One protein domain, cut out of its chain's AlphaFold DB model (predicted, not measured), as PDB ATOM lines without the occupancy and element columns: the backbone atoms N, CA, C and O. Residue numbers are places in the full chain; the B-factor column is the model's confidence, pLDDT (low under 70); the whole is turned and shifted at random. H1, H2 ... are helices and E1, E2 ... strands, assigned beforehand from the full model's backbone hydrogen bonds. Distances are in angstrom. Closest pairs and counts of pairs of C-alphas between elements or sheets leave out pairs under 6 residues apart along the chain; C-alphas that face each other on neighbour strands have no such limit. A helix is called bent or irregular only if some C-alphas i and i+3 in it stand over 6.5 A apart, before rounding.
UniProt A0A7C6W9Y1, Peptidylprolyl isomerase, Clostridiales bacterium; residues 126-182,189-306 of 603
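What this domain is: This is residues 126 to 182 and 189 to 306 of the 603 residues of the protein "Peptidylprolyl isomerase" of Clostridiales bacterium (UniProt A0A7C6W9Y1). Two long helices, H1 and H4, cross nearly at right angles, and from H4 the chain folds back through H5, H6 and H7 until H7 packs on H1 again. A small helical hairpin, H2 and H3, sits beyond the beginning of H4, a tiny strand hairpin, E1 and E2, lies by the first residues of H1, and residues 168 to 182 stick out as an arm. The printed part has 175 residues, mostly helix by class, ordered H1 E1 E2 H2 H3 H4 H5 H6 H7, with one antiparallel sheet, E1 - E2. It is only just loose, close to compact, with a radius of gyration of the C-alphas of 19.1 A and spans of 55 by 47 by 34 A.

Where its parts are: H1, residues 126 to 154, begins at C-alpha (5.586, 105.249, -33.909) and is 41.9 A long. E1 is residues 190 to 192, E2 195 to 197, H2 214 to 219 and H3 222 to 228. H4, 232 to 254, measures 32.7 A; H5, 262 to 276, 20.8 A; H6, 283 to 295, 19.8 A. H7, 297 to 306, ends at C-alpha (6.708, 94.406, -19.938). H6 is irregular, with C-alphas 291 and 294 7.2 A apart, and H7 only just, with 302 and 305 6.9 A apart.

How they stand to each other: H1, with residues 143 to 152 alone, touches H4 about perpendicular, 78 degrees; the closest C-alphas, Phe 147 and Ala 243, are 5.1 A apart. H4 touches H6 at a steep tilt of 49 degrees, closest at C-alphas 238 and 283, 5.4 A. H7 touches H1, C-alphas 303 and 136 at 5.7 A, and H5, 298 and 268 at 6.1 A. H2 and H3 form a helical hairpin, closest at C-alphas 217 and 225, 6.0 A. In the hairpin E1 and E2, N 195 and O 192 are 2.9 A apart, within hydrogen-bond range. Every O i to N i+4 pair is within range in H2, H3, H4 and H5, but 23 of 25 in H1, 4 of 6 in H7 and 2 of 9 in H6, which has 8 of 10 O i to N i+3 pairs.

The domain as a whole: The C-alphas farthest apart, Ala 178 and Asp 222, are 58.7 A apart. Residues 183 to 188 are not printed; the gap is 16.4 A. The link E2 to H2 is long. Mean pLDDT of the printed part is 76.9, with 36 residues under 70, among them 155 to 171.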
ATOM      1  N   GLN A 126       4.138 105.284 -34.082       93.06
ATOM      2  CA  GLN A 126       5.586 105.249 -33.909       93.06
ATOM      3  C   GLN A 126       5.985 105.957 -32.608       93.06
ATOM      4  O   GLN A 126       6.838 105.441 -31.887       93.06
ATOM      5  N   SER A 127       5.290 107.037 -32.242       89.44
ATOM      6  CA  SER A 127       5.462 107.737 -30.960       89.44
ATOM      7  C   SER A 127       5.278 106.841 -29.731       89.44
ATOM      8  O   SER A 127       6.057 106.900 -28.779       89.44
ATOM      9  N   GLU A 128       4.305 105.931 -29.763       90.69
ATOM     10  CA  GLU A 128       4.055 104.976 -28.677       90.69
ATOM     11  C   GLU A 128       5.188 103.954 -28.544       90.69
ATOM     12  O   GLU A 128       5.590 103.602 -27.436       90.69
ATOM     13  N   LEU A 129       5.721 103.481 -29.674       92.19
ATOM     14  CA  LEU A 129       6.853 102.552 -29.694       92.19
ATOM     15  C   LEU A 129       8.151 103.240 -29.259       92.19
ATOM     16  O   LEU A 129       8.958 102.635 -28.552       92.19
ATOM     17  N   ASN A 130       8.329 104.498 -29.652       89.75
ATOM     18  CA  ASN A 130       9.455 105.329 -29.255       89.75
ATOM     19  C   ASN A 130       9.451 105.587 -27.750       89.75
ATOM     20  O   ASN A 130      10.497 105.468 -27.118       89.75
ATOM     21  N   GLN A 131       8.287 105.870 -27.157       87.62
ATOM     22  CA  GLN A 131       8.185 106.071 -25.713       87.62
ATOM     23  C   GLN A 131       8.621 104.829 -24.928       87.62
ATOM     24  O   GLN A 131       9.383 104.952 -23.975       87.62
ATOM     25  N   ILE A 132       8.229 103.626 -25.369       88.00
ATOM     26  CA  ILE A 132       8.683 102.380 -24.733       88.00
ATOM     27  C   ILE A 132      10.216 102.285 -24.758       88.00
ATOM     28  O   ILE A 132      10.829 101.893 -23.767       88.00
ATOM     29  N   TRP A 133      10.854 102.639 -25.877       89.69
ATOM     30  CA  TRP A 133      12.313 102.599 -25.972       89.69
ATOM     31  C   TRP A 133      13.009 103.650 -25.115       89.69
ATOM     32  O   TRP A 133      13.998 103.308 -24.466       89.69
ATOM     33  N   LYS A 134      12.474 104.871 -25.050       86.56
ATOM     34  CA  LYS A 134      12.969 105.914 -24.139       86.56
ATOM     35  C   LYS A 134      12.937 105.422 -22.689       86.56
ATOM     36  O   LYS A 134      13.968 105.434 -22.023       86.56
ATOM     37  N   ASP A 135      11.814 104.845 -22.255       80.94
ATOM     38  CA  ASP A 135      11.659 104.298 -20.899       80.94
ATOM     39  C   ASP A 135      12.626 103.130 -20.612       80.94
ATOM     40  O   ASP A 135      13.105 102.958 -19.486       80.94
ATOM     41  N   VAL A 136      12.916 102.293 -21.618       84.38
ATOM     42  CA  VAL A 136      13.898 101.198 -21.511       84.38
ATOM     43  C   VAL A 136      15.314 101.749 -21.353       84.38
ATOM     44  O   VAL A 136      16.053 101.286 -20.481       84.38
ATOM     45  N   TYR A 137      15.703 102.730 -22.169       85.25
ATOM     46  CA  TYR A 137      17.034 103.331 -22.093       85.25
ATOM     47  C   TYR A 137      17.231 104.130 -20.804       85.25
ATOM     48  O   TYR A 137      18.295 104.021 -20.205       85.25
ATOM     49  N   ASP A 138      16.198 104.799 -20.292       80.06
ATOM     50  CA  ASP A 138      16.250 105.441 -18.975       80.06
ATOM     51  C   ASP A 138      16.527 104.433 -17.849       80.06
ATOM     52  O   ASP A 138      17.327 104.693 -16.945       80.06
ATOM     53  N   GLN A 139      15.906 103.250 -17.886       78.69
ATOM     54  CA  GLN A 139      16.186 102.191 -16.907       78.69
ATOM     55  C   GLN A 139      17.619 101.660 -17.026       78.69
ATOM     56  O   GLN A 139      18.290 101.468 -16.008       78.69
ATOM     57  N   ILE A 140      18.098 101.446 -18.254       82.62
ATOM     58  CA  ILE A 140      19.469 100.992 -18.515       82.62
ATOM     59  C   ILE A 140      20.473 102.033 -18.020       82.62
ATOM     60  O   ILE A 140      21.390 101.680 -17.282       82.62
ATOM     61  N   ASP A 141      20.284 103.304 -18.361       79.62
ATOM     62  CA  ASP A 141      21.174 104.402 -17.983       79.62
ATOM     63  C   ASP A 141      21.248 104.584 -16.465       79.62
ATOM     64  O   ASP A 141      22.329 104.794 -15.909       79.62
ATOM     65  N   ASN A 142      20.119 104.433 -15.767       75.69
ATOM     66  CA  ASN A 142      20.106 104.418 -14.307       75.69
ATOM     67  C   ASN A 142      20.910 103.236 -13.735       75.69
ATOM     68  O   ASN A 142      21.649 103.420 -12.769       75.69
ATOM     69  N   GLY A 143      20.826 102.051 -14.349       76.50
ATOM     70  CA  GLY A 143      21.660 100.904 -13.981       76.50
ATOM     71  C   GLY A 143      23.150 101.135 -14.256       76.50
ATOM     72  O   GLY A 143      23.994 100.810 -13.423       76.50
ATOM     73  N   LEU A 144      23.495 101.746 -15.394       78.50
ATOM     74  CA  LEU A 144      24.874 102.099 -15.745       78.50
ATOM     75  C   LEU A 144      25.486 103.072 -14.733       78.50
ATOM     76  O   LEU A 144      26.643 102.899 -14.346       78.50
ATOM     77  N   TYR A 145      24.707 104.042 -14.257       74.50
ATOM     78  CA  TYR A 145      25.151 105.040 -13.286       74.50
ATOM     79  C   TYR A 145      25.665 104.431 -11.966       74.50
ATOM     80  O   TYR A 145      26.618 104.948 -11.369       74.50
ATOM     81  N   GLU A 146      25.080 103.319 -11.511       72.00
ATOM     82  CA  GLU A 146      25.568 102.600 -10.326       72.00
ATOM     83  C   GLU A 146      26.993 102.072 -10.556       72.00
ATOM     84  O   GLU A 146      27.891 102.331  -9.749       72.00
ATOM     85  N   PHE A 147      27.237 101.436 -11.707       77.50
ATOM     86  CA  PHE A 147      28.563 100.943 -12.088       77.50
ATOM     87  C   PHE A 147      29.568 102.075 -12.323       77.50
ATOM     88  O   PHE A 147      30.720 101.961 -11.909       77.50
ATOM     89  N   GLU A 148      29.156 103.185 -12.943       74.88
ATOM     90  CA  GLU A 148      30.008 104.373 -13.115       74.88
ATOM     91  C   GLU A 148      30.504 104.905 -11.765       74.88
ATOM     92  O   GLU A 148      31.691 105.201 -11.594       74.88
ATOM     93  N   THR A 149      29.601 104.974 -10.785       71.12
ATOM     94  CA  THR A 149      29.901 105.437  -9.427       71.12
ATOM     95  C   THR A 149      30.881 104.506  -8.711       71.12
ATOM     96  O   THR A 149      31.764 104.974  -7.986       71.12
ATOM     97  N   GLU A 150      30.740 103.191  -8.883       72.44
ATOM     98  CA  GLU A 150      31.681 102.206  -8.340       72.44
ATOM     99  C   GLU A 150      33.063 102.317  -8.988       72.44
ATOM    100  O   GLU A 150      34.064 102.439  -8.279       72.44
ATOM    101  N   ILE A 151      33.121 102.357 -10.321       72.44
ATOM    102  CA  ILE A 151      34.370 102.452 -11.085       72.44
ATOM    103  C   ILE A 151      35.141 103.714 -10.697       72.44
ATOM    104  O   ILE A 151      36.340 103.664 -10.432       72.44
ATOM    105  N   ALA A 152      34.475 104.859 -10.611       68.88
ATOM    106  CA  ALA A 152      35.146 106.093 -10.237       68.88
ATOM    107  C   ALA A 152      35.791 106.062  -8.848       68.88
ATOM    108  O   ALA A 152      36.884 106.605  -8.668       68.88
ATOM    109  N   LYS A 153      35.143 105.400  -7.879       72.00
ATOM    110  CA  LYS A 153      35.718 105.180  -6.544       72.00
ATOM    111  C   LYS A 153      36.958 104.294  -6.616       72.00
ATOM    112  O   LYS A 153      37.925 104.566  -5.913       72.00
ATOM    113  N   GLU A 154      36.948 103.255  -7.455       71.38
ATOM    114  CA  GLU A 154      38.108 102.372  -7.652       71.38
ATOM    115  C   GLU A 154      39.328 103.120  -8.207       71.38
ATOM    116  O   GLU A 154      40.461 102.800  -7.845       71.38
ATOM    117  N   TYR A 155      39.107 104.121  -9.064       66.00
ATOM    118  CA  TYR A 155      40.175 104.883  -9.715       66.00
ATOM    119  C   TYR A 155      40.556 106.196  -9.007       66.00
ATOM    120  O   TYR A 155      41.391 106.924  -9.543       66.00
ATOM    121  N   ASP A 156      39.998 106.486  -7.822       62.44
ATOM    122  CA  ASP A 156      40.211 107.737  -7.061       62.44
ATOM    123  C   ASP A 156      39.958 108.997  -7.914       62.44
ATOM    124  O   ASP A 156      40.731 109.955  -7.921       62.44
ATOM    125  N   GLN A 157      38.887 108.965  -8.715       57.84
ATOM    126  CA  GLN A 157      38.519 110.051  -9.621       57.84
ATOM    127  C   GLN A 157      37.309 110.818  -9.081       57.84
ATOM    128  O   GLN A 157      36.271 110.228  -8.781       57.84
ATOM    129  N   GLU A 158      37.410 112.151  -9.028       48.56
ATOM    130  CA  GLU A 158      36.229 113.013  -8.957       48.56
ATOM    131  C   GLU A 158      35.485 112.884 -10.289       48.56
ATOM    132  O   GLU A 158      35.900 113.433 -11.313       48.56
ATOM    133  N   ILE A 159      34.396 112.119 -10.307       47.59
ATOM    134  CA  ILE A 159      33.448 112.215 -11.417       47.59
ATOM    135  C   ILE A 159      32.771 113.564 -11.288       47.59
ATOM    136  O   ILE A 159      32.170 113.879 -10.258       47.59
ATOM    137  N   TYR A 160      32.834 114.335 -12.363       41.78
ATOM    138  CA  TYR A 160      31.884 115.402 -12.587       41.78
ATOM    139  C   TYR A 160      30.466 114.833 -12.437       41.78
ATOM    140  O   TYR A 160      30.060 113.920 -13.160       41.78
ATOM    141  N   ILE A 161      29.744 115.343 -11.441       41.22
ATOM    142  CA  ILE A 161      28.341 115.027 -11.191       41.22
ATOM    143  C   ILE A 161      27.534 115.554 -12.375       41.22
ATOM    144  O   ILE A 161      27.622 116.738 -12.684       41.22
ATOM    145  N   ARG A 162      26.765 114.649 -12.998       41.28
ATOM    146  CA  ARG A 162      25.676 114.882 -13.963       41.28
ATOM    147  C   ARG A 162      25.704 116.261 -14.636       41.28
ATOM    148  O   ARG A 162      25.050 117.198 -14.188       41.28
ATOM    149  N   GLY A 163      26.345 116.327 -15.800       37.22
ATOM    150  CA  GLY A 163      25.834 117.177 -16.869       37.22
ATOM    151  C   GLY A 163      24.539 116.536 -17.336       37.22
ATOM    152  O   GLY A 163      24.555 115.423 -17.858       37.22
ATOM    153  N   GLN A 164      23.418 117.176 -17.040       34.28
ATOM    154  CA  GLN A 164      22.121 116.741 -17.510       34.28
ATOM    155  C   GLN A 164      22.062 116.869 -19.032       34.28
ATOM    156  O   GLN A 164      21.752 117.934 -19.553       34.28
ATOM    157  N   GLY A 165      22.386 115.806 -19.762       38.34
ATOM    158  CA  GLY A 165      21.803 115.678 -21.089       38.34
ATOM    159  C   GLY A 165      20.414 115.089 -20.944       38.34
ATOM    160  O   GLY A 165      20.245 114.052 -20.284       38.34
ATOM    161  N   GLU A 166      19.467 115.863 -21.473       47.88
ATOM    162  CA  GLU A 166      18.274 115.442 -22.221       47.88
ATOM    163  C   GLU A 166      17.928 113.963 -21.962       47.88
ATOM    164  O   GLU A 166      18.620 113.086 -22.462       47.88
ATOM    165  N   ASP A 167      17.004 113.565 -21.088       45.84
ATOM    166  CA  ASP A 167      15.822 114.237 -20.553       45.84
ATOM    167  C   ASP A 167      15.926 114.502 -19.052       45.84
ATOM    168  O   ASP A 167      15.903 113.597 -18.209       45.84
ATOM    169  N   ILE A 168      16.073 115.771 -18.695       43.38
ATOM    170  CA  ILE A 168      15.854 116.201 -17.323       43.38
ATOM    171  C   ILE A 168      14.380 115.918 -17.019       43.38
ATOM    172  O   ILE A 168      13.526 116.250 -17.830       43.38
ATOM    173  N   GLN A 169      14.065 115.279 -15.897       49.38
ATOM    174  CA  GLN A 169      12.694 115.329 -15.395       49.38
ATOM    175  C   GLN A 169      12.549 116.657 -14.656       49.38
ATOM    176  O   GLN A 169      13.456 117.005 -13.891       49.38
ATOM    177  N   PRO A 170      11.477 117.424 -14.892       59.59
ATOM    178  CA  PRO A 170      11.319 118.709 -14.243       59.59
ATOM    179  C   PRO A 170      11.298 118.531 -12.723       59.59
ATOM    180  O   PRO A 170      10.639 117.633 -12.198       59.59
ATOM    181  N   ASP A 171      12.034 119.392 -12.014       69.00
ATOM    182  CA  ASP A 171      12.063 119.412 -10.546       69.00
ATOM    183  C   ASP A 171      10.652 119.670  -9.974       69.00
ATOM    184  O   ASP A 171      10.341 119.282  -8.845       69.00
ATOM    185  N   TRP A 172       9.794 120.319 -10.771       77.94
ATOM    186  CA  TRP A 172       8.439 120.731 -10.426       77.94
ATOM    187  C   TRP A 172       7.429 120.372 -11.522       77.94
ATOM    188  O   TRP A 172       7.770 120.422 -12.700       77.94
ATOM    189  N   PRO A 173       6.160 120.085 -11.182       84.88
ATOM    190  CA  PRO A 173       5.133 119.825 -12.187       84.88
ATOM    191  C   PRO A 173       5.016 120.954 -13.224       84.88
ATOM    192  O   PRO A 173       5.081 122.140 -12.887       84.88
ATOM    193  N   VAL A 174       4.800 120.580 -14.486       79.38
ATOM    194  CA  VAL A 174       4.533 121.515 -15.588       79.38
ATOM    195  C   VAL A 174       3.035 121.784 -15.732       79.38
ATOM    196  O   VAL A 174       2.204 121.044 -15.204       79.38
ATOM    197  N   LEU A 175       2.687 122.887 -16.396       79.81
ATOM    198  CA  LEU A 175       1.292 123.275 -16.590       79.81
ATOM    199  C   LEU A 175       0.592 122.272 -17.508       79.81
ATOM    200  O   LEU A 175       0.987 122.106 -18.660       79.81
ATOM    201  N   GLU A 176      -0.476 121.662 -17.003       81.19
ATOM    202  CA  GLU A 176      -1.339 120.740 -17.737       81.19
ATOM    203  C   GLU A 176      -2.727 121.360 -17.938       81.19
ATOM    204  O   GLU A 176      -3.329 121.901 -17.008       81.19
ATOM    205  N   TYR A 177      -3.260 121.261 -19.158       74.31
ATOM    206  CA  TYR A 177      -4.602 121.742 -19.483       74.31
ATOM    207  C   TYR A 177      -5.638 120.622 -19.357       74.31
ATOM    208  O   TYR A 177      -5.446 119.520 -19.866       74.31
ATOM    209  N   ALA A 178      -6.780 120.927 -18.734       68.25
ATOM    210  CA  ALA A 178      -7.894 119.993 -18.569       68.25
ATOM    211  C   ALA A 178      -8.512 119.572 -19.915       68.25
ATOM    212  O   ALA A 178      -9.000 118.449 -20.056       68.25
ATOM    213  N   TYR A 179      -8.473 120.474 -20.897       65.62
ATOM    214  CA  TYR A 179      -8.757 120.190 -22.298       65.62
ATOM    215  C   TYR A 179      -7.612 120.778 -23.107       65.62
ATOM    216  O   TYR A 179      -7.645 121.949 -23.495       65.62
ATOM    217  N   ALA A 180      -6.569 119.975 -23.317       59.09
ATOM    218  CA  ALA A 180      -5.549 120.324 -24.290       59.09
ATOM    219  C   ALA A 180      -6.250 120.668 -25.621       59.09
ATOM    220  O   ALA A 180      -7.211 119.976 -25.987       59.09
ATOM    221  N   PRO A 181      -5.848 121.753 -26.310       55.28
ATOM    222  CA  PRO A 181      -6.370 122.033 -27.642       55.28
ATOM    223  C   PRO A 181      -6.209 120.767 -28.483       55.28
ATOM    224  O   PRO A 181      -5.160 120.131 -28.414       55.28
ATOM    225  N   GLU A 182      -7.265 120.362 -29.198       51.16
ATOM    226  CA  GLU A 182      -7.191 119.184 -30.060       51.16
ATOM    227  C   GLU A 182      -5.993 119.370 -30.997       51.16
ATOM    228  O   GLU A 182      -5.978 120.304 -31.798       51.16
ATOM    229  N   TYR A 189      -1.001 110.719 -41.795       78.31
ATOM    230  CA  TYR A 189       0.217 109.978 -41.473       78.31
ATOM    231  C   TYR A 189       0.409 108.792 -42.421       78.31
ATOM    232  O   TYR A 189      -0.543 108.086 -42.762       78.31
ATOM    233  N   GLU A 190       1.655 108.538 -42.823       86.81
ATOM    234  CA  GLU A 190       2.003 107.323 -43.562       86.81
ATOM    235  C   GLU A 190       1.796 106.091 -42.666       86.81
ATOM    236  O   GLU A 190       2.155 106.098 -41.489       86.81
ATOM    237  N   ILE A 191       1.227 105.019 -43.226       84.56
ATOM    238  CA  ILE A 191       1.149 103.717 -42.556       84.56
ATOM    239  C   ILE A 191       2.228 102.816 -43.145       84.56
ATOM    240  O   ILE A 191       2.192 102.486 -44.331       84.56
ATOM    241  N   LYS A 192       3.162 102.376 -42.303       85.25
ATOM    242  CA  LYS A 192       4.233 101.451 -42.677       85.25
ATOM    243  C   LYS A 192       4.210 100.253 -41.745       85.25
ATOM    244  O   LYS A 192       4.204 100.420 -40.534       85.25
ATOM    245  N   ASP A 193       4.157  99.045 -42.304       83.56
ATOM    246  CA  ASP A 193       4.128  97.795 -41.529       83.56
ATOM    247  C   ASP A 193       3.053  97.785 -40.415       83.56
ATOM    248  O   ASP A 193       3.272  97.279 -39.317       83.56
ATOM    249  N   ASN A 194       1.869  98.346 -40.711       82.50
ATOM    250  CA  ASN A 194       0.737  98.524 -39.784       82.50
ATOM    251  C   ASN A 194       1.010  99.452 -38.579       82.50
ATOM    252  O   ASN A 194       0.315  99.377 -37.561       82.50
ATOM    253  N   ILE A 195       2.002 100.331 -38.701       88.62
ATOM    254  CA  ILE A 195       2.335 101.381 -37.740       88.62
ATOM    255  C   ILE A 195       2.008 102.733 -38.376       88.62
ATOM    256  O   ILE A 195       2.340 102.985 -39.534       88.62
ATOM    257  N   ILE A 196       1.343 103.593 -37.611       90.19
ATOM    258  CA  ILE A 196       1.095 104.991 -37.954       90.19
ATOM    259  C   ILE A 196       2.397 105.755 -37.702       90.19
ATOM    260  O   ILE A 196       2.813 105.896 -36.553       90.19
ATOM    261  N   MET A 197       3.035 106.236 -38.767       91.19
ATOM    262  CA  MET A 197       4.304 106.964 -38.705       91.19
ATOM    263  C   MET A 197       4.050 108.435 -38.364       91.19
ATOM    264  O   MET A 197       4.074 109.305 -39.234       91.19
ATOM    265  N   ASP A 198       3.743 108.704 -37.095       87.19
ATOM    266  CA  ASP A 198       3.525 110.054 -36.568       87.19
ATOM    267  C   ASP A 198       4.804 110.791 -36.158       87.19
ATOM    268  O   ASP A 198       4.812 112.019 -36.088       87.19
ATOM    269  N   GLU A 199       5.895 110.051 -35.998       89.38
ATOM    270  CA  GLU A 199       7.264 110.549 -35.905       89.38
ATOM    271  C   GLU A 199       8.246 109.506 -36.466       89.38
ATOM    272  O   GLU A 199       7.857 108.382 -36.791       89.38
ATOM    273  N   GLU A 200       9.521 109.874 -36.617       88.44
ATOM    274  CA  GLU A 200      10.574 108.934 -37.023       88.44
ATOM    275  C   GLU A 200      10.889 107.938 -35.891       88.44
ATOM    276  O   GLU A 200      10.765 108.295 -34.716       88.44
ATOM    277  N   PRO A 201      11.318 106.697 -36.197       89.69
ATOM    278  CA  PRO A 201      11.773 105.756 -35.181       89.69
ATOM    279  C   PRO A 201      12.881 106.361 -34.321       89.69
ATOM    280  O   PRO A 201      13.875 106.874 -34.834       89.69
ATOM    281  N   TRP A 202      12.699 106.298 -33.007       88.88
ATOM    282  CA  TRP A 202      13.667 106.822 -32.062       88.88
ATOM    283  C   TRP A 202      14.928 105.963 -32.090       88.88
ATOM    284  O   TRP A 202      14.869 104.738 -31.956       88.88
ATOM    285  N   GLU A 203      16.067 106.625 -32.241       83.62
ATOM    286  CA  GLU A 203      17.375 106.026 -32.046       83.62
ATOM    287  C   GLU A 203      17.973 106.560 -30.742       83.62
ATOM    288  O   GLU A 203      17.763 107.728 -30.399       83.62
ATOM    289  N   PRO A 204      18.721 105.730 -30.000       77.56
ATOM    290  CA  PRO A 204      19.423 106.177 -28.808       77.56
ATOM    291  C   PRO A 204      20.521 107.179 -29.186       77.56
ATOM    292  O   PRO A 204      21.656 106.810 -29.492       77.56
ATOM    293  N   GLU A 205      20.180 108.463 -29.141       61.97
ATOM    294  CA  GLU A 205      21.103 109.588 -29.252       61.97
ATOM    295  C   GLU A 205      20.967 110.446 -27.987       61.97
ATOM    296  O   GLU A 205      19.902 110.987 -27.708       61.97
ATOM    297  N   GLY A 206      22.020 110.547 -27.168       52.44
ATOM    298  CA  GLY A 206      21.951 111.330 -25.930       52.44
ATOM    299  C   GLY A 206      23.135 111.120 -24.988       52.44
ATOM    300  O   GLY A 206      23.724 110.044 -24.928       52.44
ATOM    301  N   SER A 207      23.495 112.169 -24.236       50.59
ATOM    302  CA  SER A 207      24.728 112.352 -23.430       50.59
ATOM    303  C   SER A 207      25.129 111.241 -22.427       50.59
ATOM    304  O   SER A 207      26.209 111.301 -21.818       50.59
ATOM    305  N   ARG A 208      24.227 110.288 -22.161       55.50
ATOM    306  CA  ARG A 208      24.260 109.394 -20.996       55.50
ATOM    307  C   ARG A 208      25.064 108.129 -21.253       55.50
ATOM    308  O   ARG A 208      25.880 107.789 -20.400       55.50
ATOM    309  N   GLY A 209      24.954 107.542 -22.444       66.44
ATOM    310  CA  GLY A 209      25.805 106.438 -22.886       66.44
ATOM    311  C   GLY A 209      27.283 106.821 -23.093       66.44
ATOM    312  O   GLY A 209      27.678 107.985 -22.956       66.44
ATOM    313  N   PRO A 210      28.152 105.846 -23.418       71.81
ATOM    314  CA  PRO A 210      29.544 106.111 -23.768       71.81
ATOM    315  C   PRO A 210      29.659 106.826 -25.125       71.81
ATOM    316  O   PRO A 210      29.599 106.193 -26.178       71.81
ATOM    317  N   ILE A 211      29.866 108.147 -25.110       75.44
ATOM    318  CA  ILE A 211      29.992 108.965 -26.328       75.44
ATOM    319  C   ILE A 211      31.453 109.193 -26.691       75.44
ATOM    320  O   ILE A 211      32.217 109.761 -25.915       75.44
ATOM    321  N   PHE A 212      31.814 108.826 -27.918       76.44
ATOM    322  CA  PHE A 212      33.112 109.128 -28.508       76.44
ATOM    323  C   PHE A 212      32.961 110.061 -29.708       76.44
ATOM    324  O   PHE A 212      32.007 109.948 -30.476       76.44
ATOM    325  N   ASP A 213      33.950 110.926 -29.925       81.44
ATOM    326  CA  ASP A 213      34.045 111.715 -31.148       81.44
ATOM    327  C   ASP A 213      34.567 110.830 -32.290       81.44
ATOM    328  O   ASP A 213      35.768 110.724 -32.572       81.44
ATOM    329  N   TYR A 214      33.632 110.156 -32.962       81.38
ATOM    330  CA  TYR A 214      33.949 109.319 -34.112       81.38
ATOM    331  C   TYR A 214      34.487 110.119 -35.302       81.38
ATOM    332  O   TYR A 214      35.180 109.532 -36.136       81.38
ATOM    333  N   SER A 215      34.243 111.433 -35.374       83.75
ATOM    334  CA  SER A 215      34.798 112.271 -36.438       83.75
ATOM    335  C   SER A 215      36.322 112.371 -36.306       83.75
ATOM    336  O   SER A 215      37.038 112.156 -37.289       83.75
ATOM    337  N   ILE A 216      36.831 112.547 -35.081       80.75
ATOM    338  CA  ILE A 216      38.271 112.554 -34.795       80.75
ATOM    339  C   ILE A 216      38.853 111.142 -34.921       80.75
ATOM    340  O   ILE A 216      39.882 110.957 -35.576       80.75
ATOM    341  N   ILE A 217      38.193 110.127 -34.353       81.88
ATOM    342  CA  ILE A 217      38.694 108.740 -34.370       81.88
ATOM    343  C   ILE A 217      38.829 108.207 -35.803       81.88
ATOM    344  O   ILE A 217      39.845 107.590 -36.143       81.88
ATOM    345  N   GLN A 218      37.828 108.434 -36.655       85.75
ATOM    346  CA  GLN A 218      37.813 107.891 -38.014       85.75
ATOM    347  C   GLN A 218      38.604 108.777 -38.980       85.75
ATOM    348  O   GLN A 218      39.467 108.271 -39.702       85.75
ATOM    349  N   TYR A 219      38.380 110.093 -38.949       85.19
ATOM    350  CA  TYR A 219      38.824 111.011 -40.006       85.19
ATOM    351  C   TYR A 219      39.842 112.068 -39.553       85.19
ATOM    352  O   TYR A 219      40.358 112.803 -40.395       85.19
ATOM    353  N   GLY A 220      40.161 112.148 -38.258       81.81
ATOM    354  CA  GLY A 220      41.143 113.093 -37.726       81.81
ATOM    355  C   GLY A 220      42.571 112.838 -38.221       81.81
ATOM    356  O   GLY A 220      42.908 111.746 -38.687       81.81
ATOM    357  N   THR A 221      43.436 113.845 -38.091       91.19
ATOM    358  CA  THR A 221      44.881 113.661 -38.299       91.19
ATOM    359  C   THR A 221      45.484 112.808 -37.181       91.19
ATOM    360  O   THR A 221      44.888 112.656 -36.112       91.19
ATOM    361  N   ASP A 222      46.681 112.258 -37.398       90.81
ATOM    362  CA  ASP A 222      47.371 111.460 -36.376       90.81
ATOM    363  C   ASP A 222      47.623 112.270 -35.093       90.81
ATOM    364  O   ASP A 222      47.491 111.739 -33.989       90.81
ATOM    365  N   GLU A 223      47.919 113.567 -35.220       89.75
ATOM    366  CA  GLU A 223      48.076 114.480 -34.086       89.75
ATOM    367  C   GLU A 223      46.758 114.677 -33.324       89.75
ATOM    368  O   GLU A 223      46.740 114.530 -32.103       89.75
ATOM    369  N   ALA A 224      45.650 114.929 -34.032       82.94
ATOM    370  CA  ALA A 224      44.333 115.118 -33.419       82.94
ATOM    371  C   ALA A 224      43.853 113.851 -32.691       82.94
ATOM    372  O   ALA A 224      43.313 113.928 -31.591       82.94
ATOM    373  N   LYS A 225      44.117 112.665 -33.259       83.06
ATOM    374  CA  LYS A 225      43.826 111.378 -32.605       83.06
ATOM    375  C   LYS A 225      44.642 111.195 -31.330       83.06
ATOM    376  O   LYS A 225      44.102 110.774 -30.311       83.06
ATOM    377  N   GLN A 226      45.938 111.507 -31.365       86.94
ATOM    378  CA  GLN A 226      46.802 111.390 -30.187       86.94
ATOM    379  C   GLN A 226      46.418 112.356 -29.065       86.94
ATOM    380  O   GLN A 226      46.552 111.995 -27.896       86.94
ATOM    381  N   GLU A 227      45.983 113.567 -29.408       88.75
ATOM    382  CA  GLU A 227      45.471 114.548 -28.452       88.75
ATOM    383  C   GLU A 227      44.146 114.077 -27.849       88.75
ATOM    384  O   GLU A 227      44.024 113.983 -26.627       88.75
ATOM    385  N   TYR A 228      43.201 113.656 -28.694       76.81
ATOM    386  CA  TYR A 228      41.899 113.170 -28.255       76.81
ATOM    387  C   TYR A 228      42.005 111.936 -27.352       76.81
ATOM    388  O   TYR A 228      41.414 111.919 -26.278       76.81
ATOM    389  N   PHE A 229      42.831 110.940 -27.689       79.50
ATOM    390  CA  PHE A 229      43.019 109.753 -26.841       79.50
ATOM    391  C   PHE A 229      43.667 110.040 -25.476       79.50
ATOM    392  O   PHE A 229      43.653 109.172 -24.603       79.50
ATOM    393  N   LYS A 230      44.235 111.235 -25.277       83.50
ATOM    394  CA  LYS A 230      44.772 111.704 -23.989       83.50
ATOM    395  C   LYS A 230      43.843 112.689 -23.274       83.50
ATOM    396  O   LYS A 230      44.176 113.119 -22.173       83.50
ATOM    397  N   SER A 231      42.730 113.067 -23.899       77.88
ATOM    398  CA  SER A 231      41.778 114.028 -23.349       77.88
ATOM    399  C   SER A 231      40.974 113.439 -22.189       77.88
ATOM    400  O   SER A 231      40.750 112.225 -22.105       77.88
ATOM    401  N   ASP A 232      40.489 114.318 -21.313       73.50
ATOM    402  CA  ASP A 232      39.526 113.939 -20.278       73.50
ATOM    403  C   ASP A 232      38.194 113.463 -20.871       73.50
ATOM    404  O   ASP A 232      37.552 112.593 -20.290       73.50
ATOM    405  N   GLU A 233      37.818 113.956 -22.054       75.06
ATOM    406  CA  GLU A 233      36.618 113.528 -22.779       75.06
ATOM    407  C   GLU A 233      36.695 112.046 -23.171       75.06
ATOM    408  O   GLU A 233      35.805 111.266 -22.830       75.06
ATOM    409  N   TYR A 234      37.794 111.616 -23.808       76.94
ATOM    410  CA  TYR A 234      38.003 110.203 -24.149       76.94
ATOM    411  C   TYR A 234      38.080 109.322 -22.900       76.94
ATOM    412  O   TYR A 234      37.551 108.209 -22.880       76.94
ATOM    413  N   ARG A 235      38.728 109.815 -21.837       73.81
ATOM    414  CA  ARG A 235      38.830 109.099 -20.561       73.81
ATOM    415  C   ARG A 235      37.455 108.891 -19.918       73.81
ATOM    416  O   ARG A 235      37.174 107.784 -19.465       73.81
ATOM    417  N   LEU A 236      36.603 109.918 -19.905       73.25
ATOM    418  CA  LEU A 236      35.243 109.841 -19.374       73.25
ATOM    419  C   LEU A 236      34.388 108.862 -20.191       73.25
ATOM    420  O   LEU A 236      33.739 107.987 -19.622       73.25
ATOM    421  N   ALA A 237      34.456 108.938 -21.521       77.56
ATOM    422  CA  ALA A 237      33.767 108.011 -22.417       77.56
ATOM    423  C   ALA A 237      34.221 106.551 -22.226       77.56
ATOM    424  O   ALA A 237      33.407 105.623 -22.220       77.56
ATOM    425  N   ALA A 238      35.522 106.330 -22.014       78.81
ATOM    426  CA  ALA A 238      36.070 105.009 -21.721       78.81
ATOM    427  C   ALA A 238      35.600 104.463 -20.362       78.81
ATOM    428  O   ALA A 238      35.324 103.269 -20.267       78.81
ATOM    429  N   LEU A 239      35.447 105.316 -19.342       77.69
ATOM    430  CA  LEU A 239      34.872 104.932 -18.047       77.69
ATOM    431  C   LEU A 239      33.419 104.472 -18.202       77.69
ATOM    432  O   LEU A 239      33.075 103.381 -17.750       77.69
ATOM    433  N   LYS A 240      32.592 105.242 -18.917       79.19
ATOM    434  CA  LYS A 240      31.206 104.854 -19.234       79.19
ATOM    435  C   LYS A 240      31.130 103.550 -20.030       79.19
ATOM    436  O   LYS A 240      30.250 102.721 -19.821       79.19
ATOM    437  N   THR A 241      32.091 103.324 -20.923       83.25
ATOM    438  CA  THR A 241      32.185 102.066 -21.678       83.25
ATOM    439  C   THR A 241      32.483 100.883 -20.759       83.25
ATOM    440  O   THR A 241      31.948  99.792 -20.953       83.25
ATOM    441  N   GLU A 242      33.335 101.080 -19.754       80.62
ATOM    442  CA  GLU A 242      33.610 100.056 -18.748       80.62
ATOM    443  C   GLU A 242      32.381  99.794 -17.866       80.62
ATOM    444  O   GLU A 242      32.089  98.634 -17.583       80.62
ATOM    445  N   ALA A 243      31.599 100.823 -17.521       81.75
ATOM    446  CA  ALA A 243      30.310 100.646 -16.852       81.75
ATOM    447  C   ALA A 243      29.347  99.792 -17.694       81.75
ATOM    448  O   ALA A 243      28.807  98.808 -17.192       81.75
ATOM    449  N   LEU A 244      29.225 100.078 -18.997       86.31
ATOM    450  CA  LEU A 244      28.446  99.258 -19.932       86.31
ATOM    451  C   LEU A 244      28.939  97.808 -19.978       86.31
ATOM    452  O   LEU A 244      28.138  96.874 -19.968       86.31
ATOM    453  N   ARG A 245      30.256  97.597 -19.988       83.00
ATOM    454  CA  ARG A 245      30.840  96.252 -19.964       83.00
ATOM    455  C   ARG A 245      30.475  95.500 -18.685       83.00
ATOM    456  O   ARG A 245      30.078  94.340 -18.774       83.00
ATOM    457  N   ARG A 246      30.591  96.143 -17.518       81.50
ATOM    458  CA  ARG A 246      30.233  95.546 -16.222       81.50
ATOM    459  C   ARG A 246      28.739  95.275 -16.112       81.50
ATOM    460  O   ARG A 246      28.375  94.207 -15.638       81.50
ATOM    461  N   PHE A 247      27.894  96.167 -16.620       84.00
ATOM    462  CA  PHE A 247      26.450  95.959 -16.707       84.00
ATOM    463  C   PHE A 247      26.097  94.722 -17.543       84.00
ATOM    464  O   PHE A 247      25.404  93.824 -17.066       84.00
ATOM    465  N   LEU A 248      26.639  94.605 -18.760       83.31
ATOM    466  CA  LEU A 248      26.402  93.441 -19.620       83.31
ATOM    467  C   LEU A 248      26.964  92.144 -19.018       83.31
ATOM    468  O   LEU A 248      26.344  91.084 -19.123       83.31
ATOM    469  N   GLN A 249      28.117  92.219 -18.349       80.75
ATOM    470  CA  GLN A 249      28.693  91.083 -17.632       80.75
ATOM    471  C   GLN A 249      27.838  90.684 -16.421       80.75
ATOM    472  O   GLN A 249      27.624  89.497 -16.198       80.75
ATOM    473  N   ASN A 250      27.298  91.651 -15.680       79.12
ATOM    474  CA  ASN A 250      26.387  91.402 -14.571       79.12
ATOM    475  C   ASN A 250      25.124  90.677 -15.054       79.12
ATOM    476  O   ASN A 250      24.724  89.687 -14.446       79.12
ATOM    477  N   ILE A 251      24.546  91.091 -16.184       77.88
ATOM    478  CA  ILE A 251      23.421  90.377 -16.800       77.88
ATOM    479  C   ILE A 251      23.818  88.935 -17.143       77.88
ATOM    480  O   ILE A 251      23.100  88.000 -16.788       77.88
ATOM    481  N   ARG A 252      24.980  88.733 -17.778       78.69
ATOM    482  CA  ARG A 252      25.499  87.396 -18.115       78.69
ATOM    483  C   ARG A 252      25.666  86.497 -16.888       78.69
ATOM    484  O   ARG A 252      25.424  85.300 -16.982       78.69
ATOM    485  N   GLU A 253      26.110  87.051 -15.765       75.12
ATOM    486  CA  GLU A 253      26.371  86.303 -14.530       75.12
ATOM    487  C   GLU A 253      25.106  86.009 -13.719       75.12
ATOM    488  O   GLU A 253      25.071  85.014 -12.997       75.12
ATOM    489  N   ASN A 254      24.077  86.854 -13.832       69.94
ATOM    490  CA  ASN A 254      22.863  86.750 -13.022       69.94
ATOM    491  C   ASN A 254      21.667  86.130 -13.760       69.94
ATOM    492  O   ASN A 254      20.725  85.683 -13.105       69.94
ATOM    493  N   ILE A 255      21.681  86.060 -15.095       69.75
ATOM    494  CA  ILE A 255      20.696  85.266 -15.836       69.75
ATOM    495  C   ILE A 255      21.144  83.806 -15.838       69.75
ATOM    496  O   ILE A 255      22.123  83.442 -16.484       69.75
ATOM    497  N   ASN A 256      20.377  82.952 -15.163       68.50
ATOM    498  CA  ASN A 256      20.559  81.508 -15.237       68.50
ATOM    499  C   ASN A 256      19.907  80.965 -16.536       68.50
ATOM    500  O   ASN A 256      18.685  81.003 -16.658       68.50
ATOM    501  N   PRO A 257      20.651  80.437 -17.523       65.94
ATOM    502  CA  PRO A 257      20.054  79.947 -18.768       65.94
ATOM    503  C   PRO A 257      19.122  78.748 -18.549       65.94
ATOM    504  O   PRO A 257      18.196  78.544 -19.332       65.94
ATOM    505  N   ASP A 258      19.327  77.983 -17.470       62.16
ATOM    506  CA  ASP A 258      18.527  76.797 -17.151       62.16
ATOM    507  C   ASP A 258      17.077  77.145 -16.780       62.16
ATOM    508  O   ASP A 258      16.215  76.264 -16.788       62.16
ATOM    509  N   ILE A 259      16.791  78.418 -16.467       61.06
ATOM    510  CA  ILE A 259      15.425  78.892 -16.195       61.06
ATOM    511  C   ILE A 259      14.692  79.379 -17.453       61.06
ATOM    512  O   ILE A 259      13.495  79.666 -17.394       61.06
ATOM    513  N   LEU A 260      15.390  79.478 -18.588       66.50
ATOM    514  CA  LEU A 260      14.817  79.892 -19.866       66.50
ATOM    515  C   LEU A 260      14.263  78.685 -20.634       66.50
ATOM    516  O   LEU A 260      14.740  77.556 -20.517       66.50
ATOM    517  N   SER A 261      13.261  78.925 -21.485       67.94
ATOM    518  CA  SER A 261      12.851  77.915 -22.467       67.94
ATOM    519  C   SER A 261      14.015  77.613 -23.427       67.94
ATOM    520  O   SER A 261      14.835  78.499 -23.673       67.94
ATOM    521  N   PRO A 262      14.089  76.418 -24.046       72.75
ATOM    522  CA  PRO A 262      15.160  76.103 -24.997       72.75
ATOM    523  C   PRO A 262      15.291  77.120 -26.142       72.75
ATOM    524  O   PRO A 262      16.398  77.421 -26.582       72.75
ATOM    525  N   ALA A 263      14.167  77.678 -26.605       74.06
ATOM    526  CA  ALA A 263      14.153  78.718 -27.629       74.06
ATOM    527  C   ALA A 263      14.748  80.043 -27.119       74.06
ATOM    528  O   ALA A 263      15.552  80.660 -27.814       74.06
ATOM    529  N   ASN A 264      14.397  80.460 -25.901       78.12
ATOM    530  CA  ASN A 264      14.909  81.692 -25.297       78.12
ATOM    531  C   ASN A 264      16.380  81.559 -24.884       78.12
ATOM    532  O   ASN A 264      17.152  82.486 -25.102       78.12
ATOM    533  N   ALA A 265      16.800  80.392 -24.391       79.88
ATOM    534  CA  ALA A 265      18.203  80.098 -24.114       79.88
ATOM    535  C   ALA A 265      19.064  80.222 -25.383       79.88
ATOM    536  O   ALA A 265      20.136  80.816 -25.348       79.88
ATOM    537  N   ALA A 266      18.572  79.741 -26.533       86.00
ATOM    538  CA  ALA A 266      19.275  79.892 -27.807       86.00
ATOM    539  C   ALA A 266      19.406  81.363 -28.251       86.00
ATOM    540  O   ALA A 266      20.456  81.750 -28.763       86.00
ATOM    541  N   LYS A 267      18.366  82.186 -28.041       88.88
ATOM    542  CA  LYS A 267      18.412  83.636 -28.311       88.88
ATOM    543  C   LYS A 267      19.396  84.346 -27.372       88.88
ATOM    544  O   LYS A 267      20.214  85.131 -27.839       88.88
ATOM    545  N   PHE A 268      19.380  84.005 -26.082       85.50
ATOM    546  CA  PHE A 268      20.312  84.541 -25.090       85.50
ATOM    547  C   PHE A 268      21.772  84.236 -25.445       85.50
ATOM    548  O   PHE A 268      22.602  85.138 -25.492       85.50
ATOM    549  N   GLU A 269      22.081  82.984 -25.789       89.31
ATOM    550  CA  GLU A 269      23.423  82.596 -26.236       89.31
ATOM    551  C   GLU A 269      23.841  83.324 -27.524       89.31
ATOM    552  O   GLU A 269      25.008  83.687 -27.686       89.31
ATOM    553  N   ALA A 270      22.916  83.577 -28.453       92.50
ATOM    554  CA  ALA A 270      23.213  84.353 -29.656       92.50
ATOM    555  C   ALA A 270      23.610  85.804 -29.323       92.50
ATOM    556  O   ALA A 270      24.601  86.302 -29.867       92.50
ATOM    557  N   ASP A 271      22.908  86.448 -28.390       92.88
ATOM    558  CA  ASP A 271      23.263  87.786 -27.909       92.88
ATOM    559  C   ASP A 271      24.621  87.799 -27.195       92.88
ATOM    560  O   ASP A 271      25.448  88.676 -27.454       92.88
ATOM    561  N   LEU A 272      24.898  86.808 -26.337       88.25
ATOM    562  CA  LEU A 272      26.196  86.685 -25.662       88.25
ATOM    563  C   LEU A 272      27.340  86.531 -26.668       88.25
ATOM    564  O   LEU A 272      28.380  87.173 -26.521       88.25
ATOM    565  N   ASN A 273      27.137  85.747 -27.729       89.56
ATOM    566  CA  ASN A 273      28.110  85.619 -28.813       89.56
ATOM    567  C   ASN A 273      28.326  86.945 -29.558       89.56
ATOM    568  O   ASN A 273      29.461  87.243 -29.933       89.56
ATOM    569  N   LYS A 274      27.276  87.758 -29.758       90.12
ATOM    570  CA  LYS A 274      27.400  89.111 -30.329       90.12
ATOM    571  C   LYS A 274      28.234  90.012 -29.414       90.12
ATOM    572  O   LYS A 274      29.142  90.675 -29.902       90.12
ATOM    573  N   ILE A 275      28.001  89.982 -28.102       86.38
ATOM    574  CA  ILE A 275      28.784  90.753 -27.120       86.38
ATOM    575  C   ILE A 275      30.247  90.284 -27.082       86.38
ATOM    576  O   ILE A 275      31.165  91.107 -27.074       86.38
ATOM    577  N   ASP A 276      30.492  88.971 -27.120       83.94
ATOM    578  CA  ASP A 276      31.840  88.393 -27.054       83.94
ATOM    579  C   ASP A 276      32.722  88.796 -28.256       83.94
ATOM    580  O   ASP A 276      33.947  88.873 -28.111       83.94
ATOM    581  N   GLN A 277      32.137  89.163 -29.406       85.12
ATOM    582  CA  GLN A 277      32.881  89.743 -30.542       85.12
ATOM    583  C   GLN A 277      33.579  91.064 -30.180       85.12
ATOM    584  O   GLN A 277      34.621  91.387 -30.751       85.12
ATOM    585  N   TYR A 278      33.057  91.799 -29.195       80.75
ATOM    586  CA  TYR A 278      33.607  93.071 -28.733       80.75
ATOM    587  C   TYR A 278      34.525  92.923 -27.513       80.75
ATOM    588  O   TYR A 278      35.122  93.904 -27.075       80.75
ATOM    589  N   LYS A 279      34.707  91.716 -26.960       74.88
ATOM    590  CA  LYS A 279      35.416  91.492 -25.682       74.88
ATOM    591  C   LYS A 279      36.824  92.099 -25.619       74.88
ATOM    592  O   LYS A 279      37.237  92.578 -24.568       74.88
ATOM    593  N   ASN A 280      37.545  92.093 -26.742       72.25
ATOM    594  CA  ASN A 280      38.898  92.654 -26.862       72.25
ATOM    595  C   ASN A 280      38.932  93.975 -27.652       72.25
ATOM    596  O   ASN A 280      40.002  94.428 -28.060       72.25
ATOM    597  N   ALA A 281      37.767  94.559 -27.932       76.75
ATOM    598  CA  ALA A 281      37.656  95.787 -28.695       76.75
ATOM    599  C   ALA A 281      38.141  96.989 -27.873       76.75
ATOM    600  O   ALA A 281      38.064  97.011 -26.641       76.75
ATOM    601  N   GLN A 282      38.632  98.011 -28.578       77.06
ATOM    602  CA  GLN A 282      38.926  99.301 -27.960       77.06
ATOM    603  C   GLN A 282      37.640  99.914 -27.378       77.06
ATOM    604  O   GLN A 282      36.556  99.607 -27.881       77.06
ATOM    605  N   PRO A 283      37.723 100.796 -26.363       78.00
ATOM    606  CA  PRO A 283      36.535 101.364 -25.723       78.00
ATOM    607  C   PRO A 283      35.529 101.966 -26.715       78.00
ATOM    608  O   PRO A 283      34.357 101.607 -26.701       78.00
ATOM    609  N   HIS A 284      36.002 102.765 -27.674       79.00
ATOM    610  CA  HIS A 284      35.155 103.371 -28.705       79.00
ATOM    611  C   HIS A 284      34.498 102.367 -29.666       79.00
ATOM    612  O   HIS A 284      33.490 102.685 -30.290       79.00
ATOM    613  N   GLU A 285      35.043 101.158 -29.806       79.69
ATOM    614  CA  GLU A 285      34.419 100.087 -30.586       79.69
ATOM    615  C   GLU A 285      33.392  99.317 -29.750       79.69
ATOM    616  O   GLU A 285      32.309  99.027 -30.250       79.69
ATOM    617  N   PHE A 286      33.681  99.044 -28.471       79.62
ATOM    618  CA  PHE A 286      32.723  98.414 -27.550       79.62
ATOM    619  C   PHE A 286      31.495  99.304 -27.312       79.62
ATOM    620  O   PHE A 286      30.374  98.807 -27.279       79.62
ATOM    621  N   ALA A 287      31.690 100.620 -27.215       84.44
ATOM    622  CA  ALA A 287      30.629 101.602 -27.000       84.44
ATOM    623  C   ALA A 287      29.529 101.584 -28.071       84.44
ATOM    624  O   ALA A 287      28.382 101.886 -27.761       84.44
ATOM    625  N   LYS A 288      29.832 101.134 -29.297       84.69
ATOM    626  CA  LYS A 288      28.827 100.968 -30.361       84.69
ATOM    627  C   LYS A 288      27.718  99.981 -29.980       84.69
ATOM    628  O   LYS A 288      26.627 100.072 -30.533       84.69
ATOM    629  N   LEU A 289      27.975  99.061 -29.041       87.06
ATOM    630  CA  LEU A 289      26.950  98.155 -28.517       87.06
ATOM    631  C   LEU A 289      25.825  98.898 -27.792       87.06
ATOM    632  O   LEU A 289      24.712  98.387 -27.789       87.06
ATOM    633  N   TYR A 290      26.078 100.084 -27.225       88.38
ATOM    634  CA  TYR A 290      25.050 100.887 -26.551       88.38
ATOM    635  C   TYR A 290      23.885 101.221 -27.497       88.38
ATOM    636  O   TYR A 290      22.719 100.981 -27.184       88.38
ATOM    637  N   ASN A 291      24.208 101.644 -28.721       85.38
ATOM    638  CA  ASN A 291      23.209 101.969 -29.743       85.38
ATOM    639  C   ASN A 291      22.513 100.719 -30.309       85.38
ATOM    640  O   ASN A 291      21.493 100.814 -30.980       85.38
ATOM    641  N   GLN A 292      23.072  99.536 -30.042       88.69
ATOM    642  CA  GLN A 292      22.558  98.244 -30.491       88.69
ATOM    643  C   GLN A 292      21.883  97.453 -29.367       88.69
ATOM    644  O   GLN A 292      21.508  96.302 -29.592       88.69
ATOM    645  N   LEU A 293      21.731  98.019 -28.160       89.31
ATOM    646  CA  LEU A 293      21.074  97.318 -27.051       89.31
ATOM    647  C   LEU A 293      19.636  96.948 -27.416       89.31
ATOM    648  O   LEU A 293      19.208  95.837 -27.113       89.31
ATOM    649  N   GLN A 294      18.938  97.810 -28.158       89.88
ATOM    650  CA  GLN A 294      17.611  97.509 -28.693       89.88
ATOM    651  C   GLN A 294      17.558  96.267 -29.602       89.88
ATOM    652  O   GLN A 294      16.494  95.670 -29.761       89.88
ATOM    653  N   ASP A 295      18.678  95.833 -30.183       90.00
ATOM    654  CA  ASP A 295      18.734  94.636 -31.032       90.00
ATOM    655  C   ASP A 295      18.941  93.346 -30.231       90.00
ATOM    656  O   ASP A 295      18.799  92.257 -30.785       90.00
ATOM    657  N   LEU A 296      19.327  93.451 -28.957       90.31
ATOM    658  CA  LEU A 296      19.594  92.294 -28.108       90.31
ATOM    659  C   LEU A 296      18.275  91.749 -27.563       90.31
ATOM    660  O   LEU A 296      17.480  92.468 -26.949       90.31
ATOM    661  N   TRP A 297      18.049  90.453 -27.759       90.25
ATOM    662  CA  TRP A 297      16.869  89.772 -27.245       90.25
ATOM    663  C   TRP A 297      16.747  89.903 -25.723       90.25
ATOM    664  O   TRP A 297      15.655  90.195 -25.249       90.25
ATOM    665  N   PHE A 298      17.826  89.755 -24.946       80.69
ATOM    666  CA  PHE A 298      17.708  89.839 -23.481       80.69
ATOM    667  C   PHE A 298      17.366  91.248 -22.982       80.69
ATOM    668  O   PHE A 298      16.709  91.376 -21.952       80.69
ATOM    669  N   ILE A 299      17.765  92.306 -23.701       85.50
ATOM    670  CA  ILE A 299      17.345  93.680 -23.384       85.50
ATOM    671  C   ILE A 299      15.839  93.807 -23.598       85.50
ATOM    672  O   ILE A 299      15.129  94.312 -22.726       85.50
ATOM    673  N   ARG A 300      15.334  93.275 -24.718       86.69
ATOM    674  CA  ARG A 300      13.893  93.245 -24.976       86.69
ATOM    675  C   ARG A 300      13.146  92.434 -23.921       86.69
ATOM    676  O   ARG A 300      12.169  92.916 -23.361       86.69
ATOM    677  N   TYR A 301      13.642  91.245 -23.608       80.81
ATOM    678  CA  TYR A 301      13.045  90.328 -22.642       80.81
ATOM    679  C   TYR A 301      12.981  90.912 -21.222       80.81
ATOM    680  O   TYR A 301      11.965  90.780 -20.546       80.81
ATOM    681  N   LEU A 302      14.048  91.574 -20.763       75.31
ATOM    682  CA  LEU A 302      14.110  92.123 -19.407       75.31
ATOM    683  C   LEU A 302      13.352  93.446 -19.250       75.31
ATOM    684  O   LEU A 302      12.712  93.648 -18.220       75.31
ATOM    685  N   TYR A 303      13.440  94.340 -20.240       78.62
ATOM    686  CA  TYR A 303      13.004  95.732 -20.086       78.62
ATOM    687  C   TYR A 303      11.841  96.107 -21.017       78.62
ATOM    688  O   TYR A 303      10.905  96.778 -20.588       78.62
ATOM    689  N   TYR A 304      11.858  95.653 -22.275       84.19
ATOM    690  CA  TYR A 304      10.886  96.077 -23.294       84.19
ATOM    691  C   TYR A 304       9.546  95.341 -23.195       84.19
ATOM    692  O   TYR A 304       8.490  95.966 -23.250       84.19
ATOM    693  N   GLU A 305       9.564  94.010 -23.056       82.56
ATOM    694  CA  GLU A 305       8.365  93.165 -23.167       82.56
ATOM    695  C   GLU A 305       7.279  93.553 -22.161       82.56
ATOM    696  O   GLU A 305       6.094  93.497 -22.475       82.56
ATOM    697  N   ASN A 306       7.659  93.981 -20.959       76.31
ATOM    698  CA  ASN A 306       6.708  94.406 -19.938       76.31
ATOM    699  C   ASN A 306       5.980  95.702 -20.337       76.31
ATOM    700  O   ASN A 306       4.750  95.729 -20.370       76.31
TER     701      ASN A 306